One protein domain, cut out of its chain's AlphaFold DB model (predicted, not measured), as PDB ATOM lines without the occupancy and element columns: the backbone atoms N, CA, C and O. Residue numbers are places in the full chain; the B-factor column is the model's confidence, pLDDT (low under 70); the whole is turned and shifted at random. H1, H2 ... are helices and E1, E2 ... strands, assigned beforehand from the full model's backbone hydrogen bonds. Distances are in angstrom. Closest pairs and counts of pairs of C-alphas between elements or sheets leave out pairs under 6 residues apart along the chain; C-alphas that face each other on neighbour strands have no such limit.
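AT A GLANCE: This is residues 125 to 208 and 526 to 552 of the 930 residues of an uncharacterized protein of Hymenolepis diminuta (UniProt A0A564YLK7). Three helices, H4, H5 and H6, lie side by side in a slanting layer with H5 in the middle, neighbours running opposite ways; H2 and H3 form a second layer over it, with H2 crossing H5. Short H1 lies at the far end of H4's side, and residues 545 to 552, with E1, stick out as a free tail. The printed part has 111 residues, with named elements in the order H1, H2, H3, H4, H5, H6, E1: six helices and one strand, which pairs with no named strand. The class is mostly helix, and the whole is compact, with a radius of gyration of the C-alphas of 13.8 A and spans of 40 by 34 by 26 A.

IN THESE COORDINATES: Start at Gln 125 and go on to C-alpha 132 at (171.625, 204.561, 157.481), where H1, residues 132 to 135, begins. H2 takes residues 141 to 152 over 16.4 A, and H3 takes residues 159 to 170 over 16.3 A. Next come H4, residues 174 to 186, 18.3 A long, and H5, residues 190 to 208, the longest at 28.5 A, ending at C-alpha 208 at (151.349, 185.325, 173.930). Beyond the cut, H6 runs from residue 528 to 545 over 25.8 A, and E1 holds residues 549 to 551, ending at C-alpha 551 at (191.830, 174.437, 166.961).

HOW THE PARTS SIT: Begin with the hubs, H2 and H5, which touch three helices each. They touch each other about perpendicular, at 88 degrees, with C-alphas 145 and 194 closest at 6.4 A. H4 and H5 form a helical hairpin at a shallow tilt of 32 degrees, only just short of steep; C-alphas 184 and 193 come closest, 4.9 A apart. H5 touches H6 at a steep tilt of 41 degrees, opposite ways, with C-alphas 202 and 531 closest at 5.9 A. H2 touches H3 at a steep tilt of 49 degrees, opposite ways, with C-alphas 146 and 159 closest at 4.7 A. H2 touches H6 with residues 148 to 152 alone, C-alphas 152 and 537 being closest at 4.9 A. H3 and H4 only just touch, only at the corner, with 3 pairs of C-alphas within 8 A, while H1 and H4 are close but not clearly touching. In H2, H3, H4 and H6 every O i to N i+4 pair is within hydrogen-bond range, in H5 13 of 15 are, and H1 is too short for such a pair.

THE WHOLE: The C-alphas of Glu 208 and Tyr 552 are the two farthest apart, at 44.6 A. Residues 209 to 525 are not printed, and C-alphas 208 and 526 are 12.2 A apart across this cut. Of the links that are printed whole, none is long. The mean pLDDT of the printed part is 79.7; it is under 70 at residues 125 to 126, 154, 186 to 188, 205 to 208 and 544 to 549.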
ATOM      1  N   GLN A 125     183.658 187.976 161.637       57.56
ATOM      2  CA  GLN A 125     183.467 189.259 160.965       57.56
ATOM      3  C   GLN A 125     182.407 190.038 161.744       57.56
ATOM      4  O   GLN A 125     181.358 189.488 162.082       57.56
ATOM      5  N   LEU A 126     182.686 191.310 162.031       59.78
ATOM      6  CA  LEU A 126     181.687 192.205 162.599       59.78
ATOM      7  C   LEU A 126     180.667 192.557 161.508       59.78
ATOM      8  O   LEU A 126     181.047 192.783 160.358       59.78
ATOM      9  N   PHE A 127     179.383 192.590 161.856       72.56
ATOM     10  CA  PHE A 127     178.346 193.004 160.919       72.56
ATOM     11  C   PHE A 127     178.376 194.526 160.722       72.56
ATOM     12  O   PHE A 127     178.462 195.281 161.691       72.56
ATOM     13  N   TYR A 128     178.247 194.975 159.474       74.75
ATOM     14  CA  TYR A 128     178.104 196.384 159.115       74.75
ATOM     15  C   TYR A 128     176.927 196.541 158.150       74.75
ATOM     16  O   TYR A 128     176.795 195.758 157.212       74.75
ATOM     17  N   PHE A 129     176.104 197.567 158.370       82.12
ATOM     18  CA  PHE A 129     175.099 198.011 157.403       82.12
ATOM     19  C   PHE A 129     175.768 198.833 156.292       82.12
ATOM     20  O   PHE A 129     176.685 199.611 156.569       82.12
ATOM     21  N   ASP A 130     175.258 198.746 155.062       80.06
ATOM     22  CA  ASP A 130     175.758 199.519 153.908       80.06
ATOM     23  C   ASP A 130     175.426 201.026 154.011       80.06
ATOM     24  O   ASP A 130     175.936 201.850 153.248       80.06
ATOM     25  N   GLY A 131     174.572 201.420 154.963       83.19
ATOM     26  CA  GLY A 131     174.281 202.818 155.279       83.19
ATOM     27  C   GLY A 131     173.066 203.012 156.199       83.19
ATOM     28  O   GLY A 131     172.394 202.047 156.562       83.19
ATOM     29  N   PRO A 132     172.717 204.265 156.546       78.94
ATOM     30  CA  PRO A 132     171.625 204.561 157.481       78.94
ATOM     31  C   PRO A 132     170.222 204.227 156.940       78.94
ATOM     32  O   PRO A 132     169.287 204.072 157.718       78.94
ATOM     33  N   GLU A 133     170.048 204.095 155.622       78.31
ATOM     34  CA  GLU A 133     168.796 203.593 155.025       78.31
ATOM     35  C   GLU A 133     168.719 202.059 155.021       78.31
ATOM     36  O   GLU A 133     167.628 201.491 154.984       78.31
ATOM     37  N   ASP A 134     169.863 201.377 155.082       81.56
ATOM     38  CA  ASP A 134     169.939 199.930 155.267       81.56
ATOM     39  C   ASP A 134     169.712 199.565 156.744       81.56
ATOM     40  O   ASP A 134     168.890 198.705 157.026       81.56
ATOM     41  N   GLU A 135     170.262 200.325 157.695       81.75
ATOM     42  CA  GLU A 135     169.953 200.194 159.133       81.75
ATOM     43  C   GLU A 135     168.438 200.304 159.441       81.75
ATOM     44  O   GLU A 135     167.905 199.599 160.301       81.75
ATOM     45  N   LYS A 136     167.707 201.141 158.691       80.19
ATOM     46  CA  LYS A 136     166.238 201.263 158.783       80.19
ATOM     47  C   LYS A 136     165.454 200.134 158.113       80.19
ATOM     48  O   LYS A 136     164.272 199.993 158.394       80.19
ATOM     49  N   THR A 137     166.050 199.403 157.167       81.56
ATOM     50  CA  THR A 137     165.316 198.435 156.322       81.56
ATOM     51  C   THR A 137     165.842 197.000 156.394       81.56
ATOM     52  O   THR A 137     165.205 196.102 155.847       81.56
ATOM     53  N   LEU A 138     166.960 196.786 157.095       84.69
ATOM     54  CA  LEU A 138     167.617 195.508 157.377       84.69
ATOM     55  C   LEU A 138     167.908 194.675 156.109       84.69
ATOM     56  O   LEU A 138     167.835 193.444 156.120       84.69
ATOM     57  N   LYS A 139     168.255 195.334 154.993       84.00
ATOM     58  CA  LYS A 139     168.438 194.673 153.686       84.00
ATOM     59  C   LYS A 139     169.697 193.817 153.647       84.00
ATOM     60  O   LYS A 139     169.650 192.726 153.090       84.00
ATOM     61  N   THR A 140     170.790 194.266 154.262       85.75
ATOM     62  CA  THR A 140     172.020 193.467 154.438       85.75
ATOM     63  C   THR A 140     171.862 192.332 155.451       85.75
ATOM     64  O   THR A 140     172.593 191.345 155.378       85.75
ATOM     65  N   LEU A 141     170.880 192.414 156.358       85.31
ATOM     66  CA  LEU A 141     170.587 191.356 157.328       85.31
ATOM     67  C   LEU A 141     169.889 190.158 156.666       85.31
ATOM     68  O   LEU A 141     170.264 189.017 156.937       85.31
ATOM     69  N   LYS A 142     168.928 190.399 155.757       87.25
ATOM     70  CA  LYS A 142     168.193 189.344 155.029       87.25
ATOM     71  C   LYS A 142     169.097 188.237 154.448       87.25
ATOM     72  O   LYS A 142     168.869 187.079 154.798       87.25
ATOM     73  N   PRO A 143     170.104 188.513 153.589       86.94
ATOM     74  CA  PRO A 143     170.918 187.455 152.988       86.94
ATOM     75  C   PRO A 143     171.756 186.693 154.021       86.94
ATOM     76  O   PRO A 143     172.067 185.526 153.804       86.94
ATOM     77  N   GLN A 144     172.088 187.307 155.162       86.44
ATOM     78  CA  GLN A 144     172.771 186.605 156.248       86.44
ATOM     79  C   GLN A 144     171.808 185.685 157.018       86.44
ATOM     80  O   GLN A 144     172.194 184.571 157.358       86.44
ATOM     81  N   ILE A 145     170.551 186.100 157.242       87.50
ATOM     82  CA  ILE A 145     169.498 185.231 157.805       87.50
ATOM     83  C   ILE A 145     169.239 184.044 156.869       87.50
ATOM     84  O   ILE A 145     169.223 182.907 157.332       87.50
ATOM     85  N   SER A 146     169.116 184.285 155.560       88.44
ATOM     86  CA  SER A 146     168.984 183.223 154.551       88.44
ATOM     87  C   SER A 146     170.179 182.260 154.588       88.44
ATOM     88  O   SER A 146     169.989 181.053 154.745       88.44
ATOM     89  N   LYS A 147     171.421 182.776 154.591       88.19
ATOM     90  CA  LYS A 147     172.634 181.955 154.753       88.19
ATOM     91  C   LYS A 147     172.579 181.104 156.025       88.19
ATOM     92  O   LYS A 147     172.784 179.897 155.941       88.19
ATOM     93  N   PHE A 148     172.280 181.707 157.176       86.81
ATOM     94  CA  PHE A 148     172.180 181.015 158.464       86.81
ATOM     95  C   PHE A 148     171.142 179.886 158.416       86.81
ATOM     96  O   PHE A 148     171.434 178.760 158.813       86.81
ATOM     97  N   LEU A 149     169.950 180.150 157.878       87.75
ATOM     98  CA  LEU A 149     168.919 179.128 157.704       87.75
ATOM     99  C   LEU A 149     169.408 178.003 156.775       87.75
ATOM    100  O   LEU A 149     169.278 176.840 157.137       87.75
ATOM    101  N   SER A 150     170.049 178.324 155.647       85.50
ATOM    102  CA  SER A 150     170.588 177.322 154.708       85.50
ATOM    103  C   SER A 150     171.765 176.492 155.250       85.50
ATOM    104  O   SER A 150     172.045 175.416 154.730       85.50
ATOM    105  N   GLU A 151     172.466 176.984 156.276       84.06
ATOM    106  CA  GLU A 151     173.643 176.337 156.876       84.06
ATOM    107  C   GLU A 151     173.303 175.521 158.135       84.06
ATOM    108  O   GLU A 151     174.052 174.611 158.493       84.06
ATOM    109  N   TYR A 152     172.172 175.820 158.790       83.44
ATOM    110  CA  TYR A 152     171.769 175.181 160.046       83.44
ATOM    111  C   TYR A 152     170.403 174.466 160.004       83.44
ATOM    112  O   TYR A 152     170.166 173.628 160.872       83.44
ATOM    113  N   CYS A 153     169.519 174.696 159.026       83.69
ATOM    114  CA  CYS A 153     168.344 173.826 158.835       83.69
ATOM    115  C   CYS A 153     168.764 172.456 158.276       83.69
ATOM    116  O   CYS A 153     169.670 172.356 157.451       83.69
ATOM    117  N   ILE A 154     168.078 171.403 158.710       67.88
ATOM    118  CA  ILE A 154     168.187 170.033 158.186       67.88
ATOM    119  C   ILE A 154     167.048 169.776 157.184       67.88
ATOM    120  O   ILE A 154     167.220 169.038 156.214       67.88
ATOM    121  N   SER A 155     165.892 170.405 157.405       75.44
ATOM    122  CA  SER A 155     164.752 170.431 156.486       75.44
ATOM    123  C   SER A 155     165.071 171.181 155.177       75.44
ATOM    124  O   SER A 155     165.634 172.276 155.212       75.44
ATOM    125  N   GLU A 156     164.650 170.652 154.017       73.50
ATOM    126  CA  GLU A 156     164.678 171.394 152.742       73.50
ATOM    127  C   GLU A 156     163.667 172.556 152.791       73.50
ATOM    128  O   GLU A 156     162.457 172.352 152.673       73.50
ATOM    129  N   VAL A 157     164.161 173.781 152.989       76.81
ATOM    130  CA  VAL A 157     163.349 175.002 153.134       76.81
ATOM    131  C   VAL A 157     163.879 176.109 152.224       76.81
ATOM    132  O   VAL A 157     165.086 176.289 152.072       76.81
ATOM    133  N   ASP A 158     162.963 176.892 151.654       84.69
ATOM    134  CA  ASP A 158     163.277 178.125 150.931       84.69
ATOM    135  C   ASP A 158     163.712 179.227 151.916       84.69
ATOM    136  O   ASP A 158     162.903 179.981 152.468       84.69
ATOM    137  N   ALA A 159     165.018 179.265 152.185       86.06
ATOM    138  CA  ALA A 159     165.631 180.163 153.158       86.06
ATOM    139  C   ALA A 159     165.514 181.653 152.782       86.06
ATOM    140  O   ALA A 159     165.433 182.498 153.676       86.06
ATOM    141  N   ASP A 160     165.454 181.986 151.487       86.25
ATOM    142  CA  ASP A 160     165.324 183.370 151.017       86.25
ATOM    143  C   ASP A 160     163.911 183.919 151.243       86.25
ATOM    144  O   ASP A 160     163.766 185.048 151.726       86.25
ATOM    145  N   ASN A 161     162.875 183.120 150.956       87.44
ATOM    146  CA  ASN A 161     161.489 183.487 151.254       87.44
ATOM    147  C   ASN A 161     161.224 183.543 152.769       87.44
ATOM    148  O   ASN A 161     160.530 184.449 153.234       87.44
ATOM    149  N   LEU A 162     161.816 182.640 153.565       87.75
ATOM    150  CA  LEU A 162     161.680 182.697 155.026       87.75
ATOM    151  C   LEU A 162     162.405 183.919 155.621       87.75
ATOM    152  O   LEU A 162     161.885 184.560 156.535       87.75
ATOM    153  N   ALA A 163     163.567 184.296 155.078       88.00
ATOM    154  CA  ALA A 163     164.269 185.517 155.473       88.00
ATOM    155  C   ALA A 163     163.487 186.798 155.117       88.00
ATOM    156  O   ALA A 163     163.529 187.756 155.891       88.00
ATOM    157  N   ASP A 164     162.740 186.820 154.001       87.50
ATOM    158  CA  ASP A 164     161.793 187.907 153.695       87.50
ATOM    159  C   ASP A 164     160.655 187.990 154.723       87.50
ATOM    160  O   ASP A 164     160.347 189.090 155.183       87.50
ATOM    161  N   GLU A 165     160.041 186.865 155.120       88.25
ATOM    162  CA  GLU A 165     159.003 186.850 156.169       88.25
ATOM    163  C   GLU A 165     159.551 187.412 157.488       88.25
ATOM    164  O   GLU A 165     158.959 188.322 158.070       88.25
ATOM    165  N   ILE A 166     160.717 186.925 157.920       88.12
ATOM    166  CA  ILE A 166     161.368 187.319 159.175       88.12
ATOM    167  C   ILE A 166     161.705 188.816 159.185       88.12
ATOM    168  O   ILE A 166     161.318 189.523 160.115       88.12
ATOM    169  N   VAL A 167     162.376 189.335 158.150       88.88
ATOM    170  CA  VAL A 167     162.743 190.764 158.083       88.88
ATOM    171  C   VAL A 167     161.509 191.658 157.945       88.88
ATOM    172  O   VAL A 167     161.460 192.733 158.542       88.88
ATOM    173  N   LYS A 168     160.472 191.211 157.227       88.44
ATOM    174  CA  LYS A 168     159.193 191.929 157.143       88.44
ATOM    175  C   LYS A 168     158.492 192.019 158.499       88.44
ATOM    176  O   LYS A 168     157.968 193.085 158.810       88.44
ATOM    177  N   VAL A 169     158.501 190.947 159.297       86.62
ATOM    178  CA  VAL A 169     157.952 190.955 160.663       86.62
ATOM    179  C   VAL A 169     158.750 191.904 161.561       86.62
ATOM    180  O   VAL A 169     158.140 192.772 162.186       86.62
ATOM    181  N   ILE A 170     160.088 191.826 161.559       86.81
ATOM    182  CA  ILE A 170     160.957 192.726 162.346       86.81
ATOM    183  C   ILE A 170     160.667 194.198 162.022       86.81
ATOM    184  O   ILE A 170     160.388 194.978 162.927       86.81
ATOM    185  N   ASN A 171     160.640 194.556 160.735       88.00
ATOM    186  CA  ASN A 171     160.378 195.922 160.265       88.00
ATOM    187  C   ASN A 171     158.939 196.423 160.551       88.00
ATOM    188  O   ASN A 171     158.614 197.557 160.196       88.00
ATOM    189  N   SER A 172     158.059 195.601 161.140       85.62
ATOM    190  CA  SER A 172     156.667 195.960 161.468       85.62
ATOM    191  C   SER A 172     156.365 196.101 162.968       85.62
ATOM    192  O   SER A 172     155.247 196.477 163.316       85.62
ATOM    193  N   ASP A 173     157.352 195.898 163.846       84.00
ATOM    194  CA  ASP A 173     157.293 196.270 165.267       84.00
ATOM    195  C   ASP A 173     158.501 197.161 165.611       84.00
ATOM    196  O   ASP A 173     159.645 196.710 165.614       84.00
ATOM    197  N   GLU A 174     158.260 198.443 165.901       84.19
ATOM    198  CA  GLU A 174     159.318 199.432 166.163       84.19
ATOM    199  C   GLU A 174     160.144 199.110 167.426       84.19
ATOM    200  O   GLU A 174     161.347 199.391 167.473       84.19
ATOM    201  N   GLN A 175     159.542 198.470 168.437       82.00
ATOM    202  CA  GLN A 175     160.265 198.049 169.642       82.00
ATOM    203  C   GLN A 175     161.148 196.836 169.350       82.00
ATOM    204  O   GLN A 175     162.307 196.804 169.776       82.00
ATOM    205  N   PHE A 176     160.639 195.864 168.588       83.56
ATOM    206  CA  PHE A 176     161.430 194.702 168.189       83.56
ATOM    207  C   PHE A 176     162.554 195.085 167.218       83.56
ATOM    208  O   PHE A 176     163.691 194.666 167.418       83.56
ATOM    209  N   HIS A 177     162.300 195.972 166.248       87.06
ATOM    210  CA  HIS A 177     163.327 196.533 165.357       87.06
ATOM    211  C   HIS A 177     164.460 197.197 166.147       87.06
ATOM    212  O   HIS A 177     165.637 196.933 165.896       87.06
ATOM    213  N   SER A 178     164.125 198.018 167.148       83.50
ATOM    214  CA  SER A 178     165.119 198.646 168.029       83.50
ATOM    215  C   SER A 178     165.929 197.609 168.823       83.50
ATOM    216  O   SER A 178     167.151 197.729 168.932       83.50
ATOM    217  N   GLN A 179     165.281 196.543 169.307       82.31
ATOM    218  CA  GLN A 179     165.952 195.440 170.000       82.31
ATOM    219  C   GLN A 179     166.902 194.656 169.075       82.31
ATOM    220  O   GLN A 179     168.010 194.315 169.495       82.31
ATOM    221  N   VAL A 180     166.511 194.424 167.818       84.62
ATOM    222  CA  VAL A 180     167.328 193.759 166.786       84.62
ATOM    223  C   VAL A 180     168.540 194.602 166.389       84.62
ATOM    224  O   VAL A 180     169.651 194.077 166.318       84.62
ATOM    225  N   LEU A 181     168.380 195.921 166.240       83.75
ATOM    226  CA  LEU A 181     169.520 196.831 166.069       83.75
ATOM    227  C   LEU A 181     170.482 196.801 167.268       83.75
ATOM    228  O   LEU A 181     171.687 196.954 167.070       83.75
ATOM    229  N   GLY A 182     169.976 196.567 168.483       79.25
ATOM    230  CA  GLY A 182     170.789 196.276 169.668       79.25
ATOM    231  C   GLY A 182     171.614 194.997 169.504       79.25
ATOM    232  O   GLY A 182     172.842 195.066 169.510       79.25
ATOM    233  N   PHE A 183     170.963 193.849 169.261       80.81
ATOM    234  CA  PHE A 183     171.643 192.554 169.065       80.81
ATOM    235  C   PHE A 183     172.743 192.614 167.997       80.81
ATOM    236  O   PHE A 183     173.823 192.056 168.191       80.81
ATOM    237  N   ILE A 184     172.494 193.311 166.885       81.62
ATOM    238  CA  ILE A 184     173.449 193.448 165.778       81.62
ATOM    239  C   ILE A 184     174.663 194.300 166.174       81.62
ATOM    240  O   ILE A 184     175.789 193.941 165.837       81.62
ATOM    241  N   LYS A 185     174.465 195.396 166.917       78.38
ATOM    242  CA  LYS A 185     175.553 196.294 167.356       78.38
ATOM    243  C   LYS A 185     176.342 195.760 168.559       78.38
ATOM    244  O   LYS A 185     177.506 196.110 168.720       78.38
ATOM    245  N   GLU A 186     175.727 194.921 169.393       69.69
ATOM    246  CA  GLU A 186     176.329 194.308 170.593       69.69
ATOM    247  C   GLU A 186     177.029 192.957 170.312       69.69
ATOM    248  O   GLU A 186     177.698 192.395 171.192       69.69
ATOM    249  N   SER A 187     176.875 192.402 169.107       69.69
ATOM    250  CA  SER A 187     177.377 191.069 168.758       69.69
ATOM    251  C   SER A 187     178.767 191.069 168.136       69.69
ATOM    252  O   SER A 187     179.052 191.758 167.164       69.69
ATOM    253  N   GLU A 188     179.617 190.188 168.661       64.25
ATOM    254  CA  GLU A 188     180.980 189.953 168.169       64.25
ATOM    255  C   GLU A 188     181.020 189.164 166.842       64.25
ATOM    256  O   GLU A 188     182.086 189.016 166.262       64.25
ATOM    257  N   SER A 189     179.884 188.654 166.346       72.94
ATOM    258  CA  SER A 189     179.787 187.863 165.110       72.94
ATOM    259  C   SER A 189     178.421 188.023 164.433       72.94
ATOM    260  O   SER A 189     177.397 188.056 165.119       72.94
ATOM    261  N   VAL A 190     178.398 188.032 163.093       78.62
ATOM    262  CA  VAL A 190     177.168 188.039 162.270       78.62
ATOM    263  C   VAL A 190     176.206 186.913 162.668       78.62
ATOM    264  O   VAL A 190     175.030 187.159 162.923       78.62
ATOM    265  N   GLU A 191     176.700 185.674 162.758       78.06
ATOM    266  CA  GLU A 191     175.862 184.498 163.042       78.06
ATOM    267  C   GLU A 191     175.224 184.561 164.437       78.06
ATOM    268  O   GLU A 191     174.115 184.075 164.644       78.06
ATOM    269  N   LEU A 192     175.900 185.210 165.390       75.38
ATOM    270  CA  LEU A 192     175.417 185.374 166.755       75.38
ATOM    271  C   LEU A 192     174.316 186.435 166.851       75.38
ATOM    272  O   LEU A 192     173.308 186.198 167.513       75.38
ATOM    273  N   ALA A 193     174.465 187.558 166.140       80.81
ATOM    274  CA  ALA A 193     173.410 188.566 166.022       80.81
ATOM    275  C   ALA A 193     172.121 187.962 165.442       80.81
ATOM    276  O   ALA A 193     171.018 188.288 165.884       80.81
ATOM    277  N   ILE A 194     172.268 187.055 164.472       86.38
ATOM    278  CA  ILE A 194     171.159 186.331 163.848       86.38
ATOM    279  C   ILE A 194     170.552 185.331 164.826       86.38
ATOM    280  O   ILE A 194     169.340 185.358 165.014       86.38
ATOM    281  N   TYR A 195     171.362 184.511 165.502       83.69
ATOM    282  CA  TYR A 195     170.872 183.613 166.548       83.69
ATOM    283  C   TYR A 195     170.069 184.368 167.625       83.69
ATOM    284  O   TYR A 195     168.969 183.942 167.970       83.69
ATOM    285  N   GLU A 196     170.570 185.501 168.129       80.50
ATOM    286  CA  GLU A 196     169.879 186.291 169.160       80.50
ATOM    287  C   GLU A 196     168.584 186.926 168.626       80.50
ATOM    288  O   GLU A 196     167.547 186.824 169.281       80.50
ATOM    289  N   THR A 197     168.603 187.470 167.403       86.75
ATOM    290  CA  THR A 197     167.416 187.983 166.689       86.75
ATOM    291  C   THR A 197     166.337 186.906 166.531       86.75
ATOM    292  O   THR A 197     165.173 187.121 166.871       86.75
ATOM    293  N   LEU A 198     166.724 185.727 166.041       87.75
ATOM    294  CA  LEU A 198     165.837 184.596 165.781       87.75
ATOM    295  C   LEU A 198     165.270 183.990 167.074       87.75
ATOM    296  O   LEU A 198     164.072 183.719 167.163       87.75
ATOM    297  N   ASN A 199     166.107 183.821 168.100       84.44
ATOM    298  CA  ASN A 199     165.684 183.304 169.401       84.44
ATOM    299  C   ASN A 199     164.749 184.288 170.129       84.44
ATOM    300  O   ASN A 199     163.765 183.868 170.742       84.44
ATOM    301  N   ALA A 200     164.994 185.598 170.022       82.94
ATOM    302  CA  ALA A 200     164.094 186.622 170.553       82.94
ATOM    303  C   ALA A 200     162.736 186.636 169.827       82.94
ATOM    304  O   ALA A 200     161.702 186.734 170.487       82.94
ATOM    305  N   LEU A 201     162.726 186.452 168.501       85.25
ATOM    306  CA  LEU A 201     161.510 186.394 167.678       85.25
ATOM    307  C   LEU A 201     160.650 185.151 167.977       85.25
ATOM    308  O   LEU A 201     159.424 185.211 167.949       85.25
ATOM    309  N   VAL A 202     161.278 184.021 168.313       83.62
ATOM    310  CA  VAL A 202     160.567 182.838 168.832       83.62
ATOM    311  C   VAL A 202     160.071 183.060 170.266       83.62
ATOM    312  O   VAL A 202     158.979 182.614 170.620       83.62
ATOM    313  N   SER A 203     160.853 183.753 171.095       75.69
ATOM    314  CA  SER A 203     160.514 184.007 172.500       75.69
ATOM    315  C   SER A 203     159.323 184.955 172.660       75.69
ATOM    316  O   SER A 203     158.483 184.716 173.528       75.69
ATOM    317  N   SER A 204     159.202 185.984 171.813       73.75
ATOM    318  CA  SER A 204     158.058 186.909 171.835       73.75
ATOM    319  C   SER A 204     156.733 186.192 171.561       73.75
ATOM    320  O   SER A 204     155.758 186.446 172.260       73.75
ATOM    321  N   LYS A 205     156.719 185.228 170.630       69.62
ATOM    322  CA  LYS A 205     155.536 184.414 170.316       69.62
ATOM    323  C   LYS A 205     155.110 183.496 171.467       69.62
ATOM    324  O   LYS A 205     153.927 183.430 171.786       69.62
ATOM    325  N   ASN A 206     156.054 182.813 172.123       58.09
ATOM    326  CA  ASN A 206     155.718 181.941 173.259       58.09
ATOM    327  C   ASN A 206     155.043 182.732 174.405       58.09
ATOM    328  O   ASN A 206     154.184 182.185 175.091       58.09
ATOM    329  N   SER A 207     155.391 184.016 174.574       51.16
ATOM    330  CA  SER A 207     154.813 184.892 175.604       51.16
ATOM    331  C   SER A 207     153.335 185.251 175.387       51.16
ATOM    332  O   SER A 207     152.724 185.788 176.310       51.16
ATOM    333  N   GLU A 208     152.760 185.016 174.203       45.03
ATOM    334  CA  GLU A 208     151.349 185.325 173.930       45.03
ATOM    335  C   GLU A 208     150.453 184.095 174.163       45.03
ATOM    336  O   GLU A 208     149.351 184.231 174.695       45.03
ATOM    337  N   ILE A 526     154.717 185.729 163.280       76.94
ATOM    338  CA  ILE A 526     155.316 184.679 162.432       76.94
ATOM    339  C   ILE A 526     154.441 183.418 162.432       76.94
ATOM    340  O   ILE A 526     153.800 183.091 163.441       76.94
ATOM    341  N   SER A 527     154.450 182.659 161.331       81.94
ATOM    342  CA  SER A 527     153.697 181.397 161.260       81.94
ATOM    343  C   SER A 527     154.233 180.340 162.246       81.94
ATOM    344  O   SER A 527     155.360 180.434 162.739       81.94
ATOM    345  N   ASP A 528     153.438 179.320 162.588       81.81
ATOM    346  CA  ASP A 528     153.917 178.201 163.425       81.81
ATOM    347  C   ASP A 528     154.984 177.363 162.718       81.81
ATOM    348  O   ASP A 528     155.918 176.878 163.353       81.81
ATOM    349  N   PHE A 529     154.888 177.262 161.391       83.94
ATOM    350  CA  PHE A 529     155.918 176.660 160.552       83.94
ATOM    351  C   PHE A 529     157.234 177.440 160.675       83.94
ATOM    352  O   PHE A 529     158.244 176.872 161.086       83.94
ATOM    353  N   THR A 530     157.200 178.758 160.453       84.00
ATOM    354  CA  THR A 530     158.345 179.673 160.610       84.00
ATOM    355  C   THR A 530     158.956 179.568 162.007       84.00
ATOM    356  O   THR A 530     160.164 179.390 162.141       84.00
ATOM    357  N   ALA A 531     158.134 179.588 163.060       84.69
ATOM    358  CA  ALA A 531     158.602 179.454 164.440       84.69
ATOM    359  C   ALA A 531     159.298 178.107 164.714       84.69
ATOM    360  O   ALA A 531     160.272 178.066 165.465       84.69
ATOM    361  N   ASN A 532     158.827 177.013 164.111       85.94
ATOM    362  CA  ASN A 532     159.421 175.687 164.282       85.94
ATOM    363  C   ASN A 532     160.708 175.506 163.464       85.94
ATOM    364  O   ASN A 532     161.676 174.981 164.007       85.94
ATOM    365  N   ILE A 533     160.776 176.015 162.227       85.75
ATOM    366  CA  ILE A 533     162.025 176.036 161.442       85.75
ATOM    367  C   ILE A 533     163.092 176.895 162.138       85.75
ATOM    368  O   ILE A 533     164.251 176.495 162.218       85.75
ATOM    369  N   ILE A 534     162.715 178.028 162.739       85.94
ATOM    370  CA  ILE A 534     163.654 178.831 163.535       85.94
ATOM    371  C   ILE A 534     164.134 178.061 164.779       85.94
ATOM    372  O   ILE A 534     165.323 178.119 165.099       85.94
ATOM    373  N   LYS A 535     163.265 177.306 165.470       85.50
ATOM    374  CA  LYS A 535     163.669 176.422 166.586       85.50
ATOM    375  C   LYS A 535     164.646 175.331 166.122       85.50
ATOM    376  O   LYS A 535     165.654 175.116 166.789       85.50
ATOM    377  N   GLU A 536     164.403 174.700 164.971       86.44
ATOM    378  CA  GLU A 536     165.315 173.722 164.351       86.44
ATOM    379  C   GLU A 536     166.692 174.351 164.061       86.44
ATOM    380  O   GLU A 536     167.712 173.886 164.575       86.44
ATOM    381  N   ALA A 537     166.719 175.465 163.324       85.19
ATOM    382  CA  ALA A 537     167.944 176.168 162.942       85.19
ATOM    383  C   ALA A 537     168.746 176.673 164.151       85.19
ATOM    384  O   ALA A 537     169.969 176.543 164.189       85.19
ATOM    385  N   THR A 538     168.077 177.228 165.166       82.69
ATOM    386  CA  THR A 538     168.744 177.736 166.376       82.69
ATOM    387  C   THR A 538     169.290 176.611 167.256       82.69
ATOM    388  O   THR A 538     170.391 176.767 167.783       82.69
ATOM    389  N   MET A 539     168.605 175.463 167.365       78.19
ATOM    390  CA  MET A 539     169.134 174.262 168.036       78.19
ATOM    391  C   MET A 539     170.305 173.624 167.270       78.19
ATOM    392  O   MET A 539     171.272 173.180 167.886       78.19
ATOM    393  N   SER A 540     170.257 173.624 165.938       79.75
ATOM    394  CA  SER A 540     171.324 173.106 165.074       79.75
ATOM    395  C   SER A 540     172.574 173.998 165.083       79.75
ATOM    396  O   SER A 540     173.684 173.501 165.269       79.75
ATOM    397  N   PHE A 541     172.413 175.326 165.015       79.31
ATOM    398  CA  PHE A 541     173.488 176.307 165.239       79.31
ATOM    399  C   PHE A 541     174.171 176.095 166.596       79.31
ATOM    400  O   PHE A 541     175.400 176.007 166.677       79.31
ATOM    401  N   ILE A 542     173.354 175.945 167.647       73.00
ATOM    402  CA  ILE A 542     173.769 175.546 168.996       73.00
ATOM    403  C   ILE A 542     174.632 174.280 168.909       73.00
ATOM    404  O   ILE A 542     175.783 174.319 169.335       73.00
ATOM    405  N   GLN A 543     174.141 173.194 168.312       70.12
ATOM    406  CA  GLN A 543     174.843 171.909 168.247       70.12
ATOM    407  C   GLN A 543     176.143 171.950 167.418       70.12
ATOM    408  O   GLN A 543     177.120 171.294 167.781       70.12
ATOM    409  N   ASN A 544     176.190 172.726 166.333       69.12
ATOM    410  CA  ASN A 544     177.323 172.769 165.403       69.12
ATOM    411  C   ASN A 544     178.504 173.588 165.963       69.12
ATOM    412  O   ASN A 544     179.640 173.106 165.996       69.12
ATOM    413  N   HIS A 545     178.252 174.777 166.531       65.25
ATOM    414  CA  HIS A 545     179.299 175.535 167.246       65.25
ATOM    415  C   HIS A 545     179.727 174.883 168.571       65.25
ATOM    416  O   HIS A 545     180.785 175.212 169.105       65.25
ATOM    417  N   GLN A 546     178.964 173.903 169.064       59.12
ATOM    418  CA  GLN A 546     179.327 173.051 170.201       59.12
ATOM    419  C   GLN A 546     180.197 171.844 169.840       59.12
ATOM    420  O   GLN A 546     180.525 171.064 170.738       59.12
ATOM    421  N   GLY A 547     180.594 171.679 168.573       55.47
ATOM    422  CA  GLY A 547     181.490 170.605 168.139       55.47
ATOM    423  C   GLY A 547     182.737 170.531 169.023       55.47
ATOM    424  O   GLY A 547     183.605 171.394 168.943       55.47
ATOM    425  N   GLY A 548     182.803 169.508 169.884       63.53
ATOM    426  CA  GLY A 548     183.604 169.485 171.119       63.53
ATOM    427  C   GLY A 548     185.126 169.400 170.972       63.53
ATOM    428  O   GLY A 548     185.786 168.828 171.839       63.53
ATOM    429  N   SER A 549     185.703 169.933 169.894       67.75
ATOM    430  CA  SER A 549     187.143 170.049 169.683       67.75
ATOM    431  C   SER A 549     187.496 171.270 168.819       67.75
ATOM    432  O   SER A 549     187.142 171.320 167.642       67.75
ATOM    433  N   PHE A 550     188.251 172.215 169.377       74.25
ATOM    434  CA  PHE A 550     188.544 173.529 168.800       74.25
ATOM    435  C   PHE A 550     190.046 173.695 168.505       74.25
ATOM    436  O   PHE A 550     190.877 173.269 169.314       74.25
ATOM    437  N   PRO A 551     190.432 174.290 167.359       73.38
ATOM    438  CA  PRO A 551     191.830 174.437 166.961       73.38
ATOM    439  C   PRO A 551     192.555 175.542 167.735       73.38
ATOM    440  O   PRO A 551     192.004 176.608 167.999       73.38
ATOM    441  N   TYR A 552     193.836 175.312 168.024       80.94
ATOM    442  CA  TYR A 552     194.728 176.361 168.514       80.94
ATOM    443  C   TYR A 552     195.191 177.269 167.381       80.94
ATOM    444  O   TYR A 552     195.512 176.808 166.284       80.94
TER     445      TYR A 552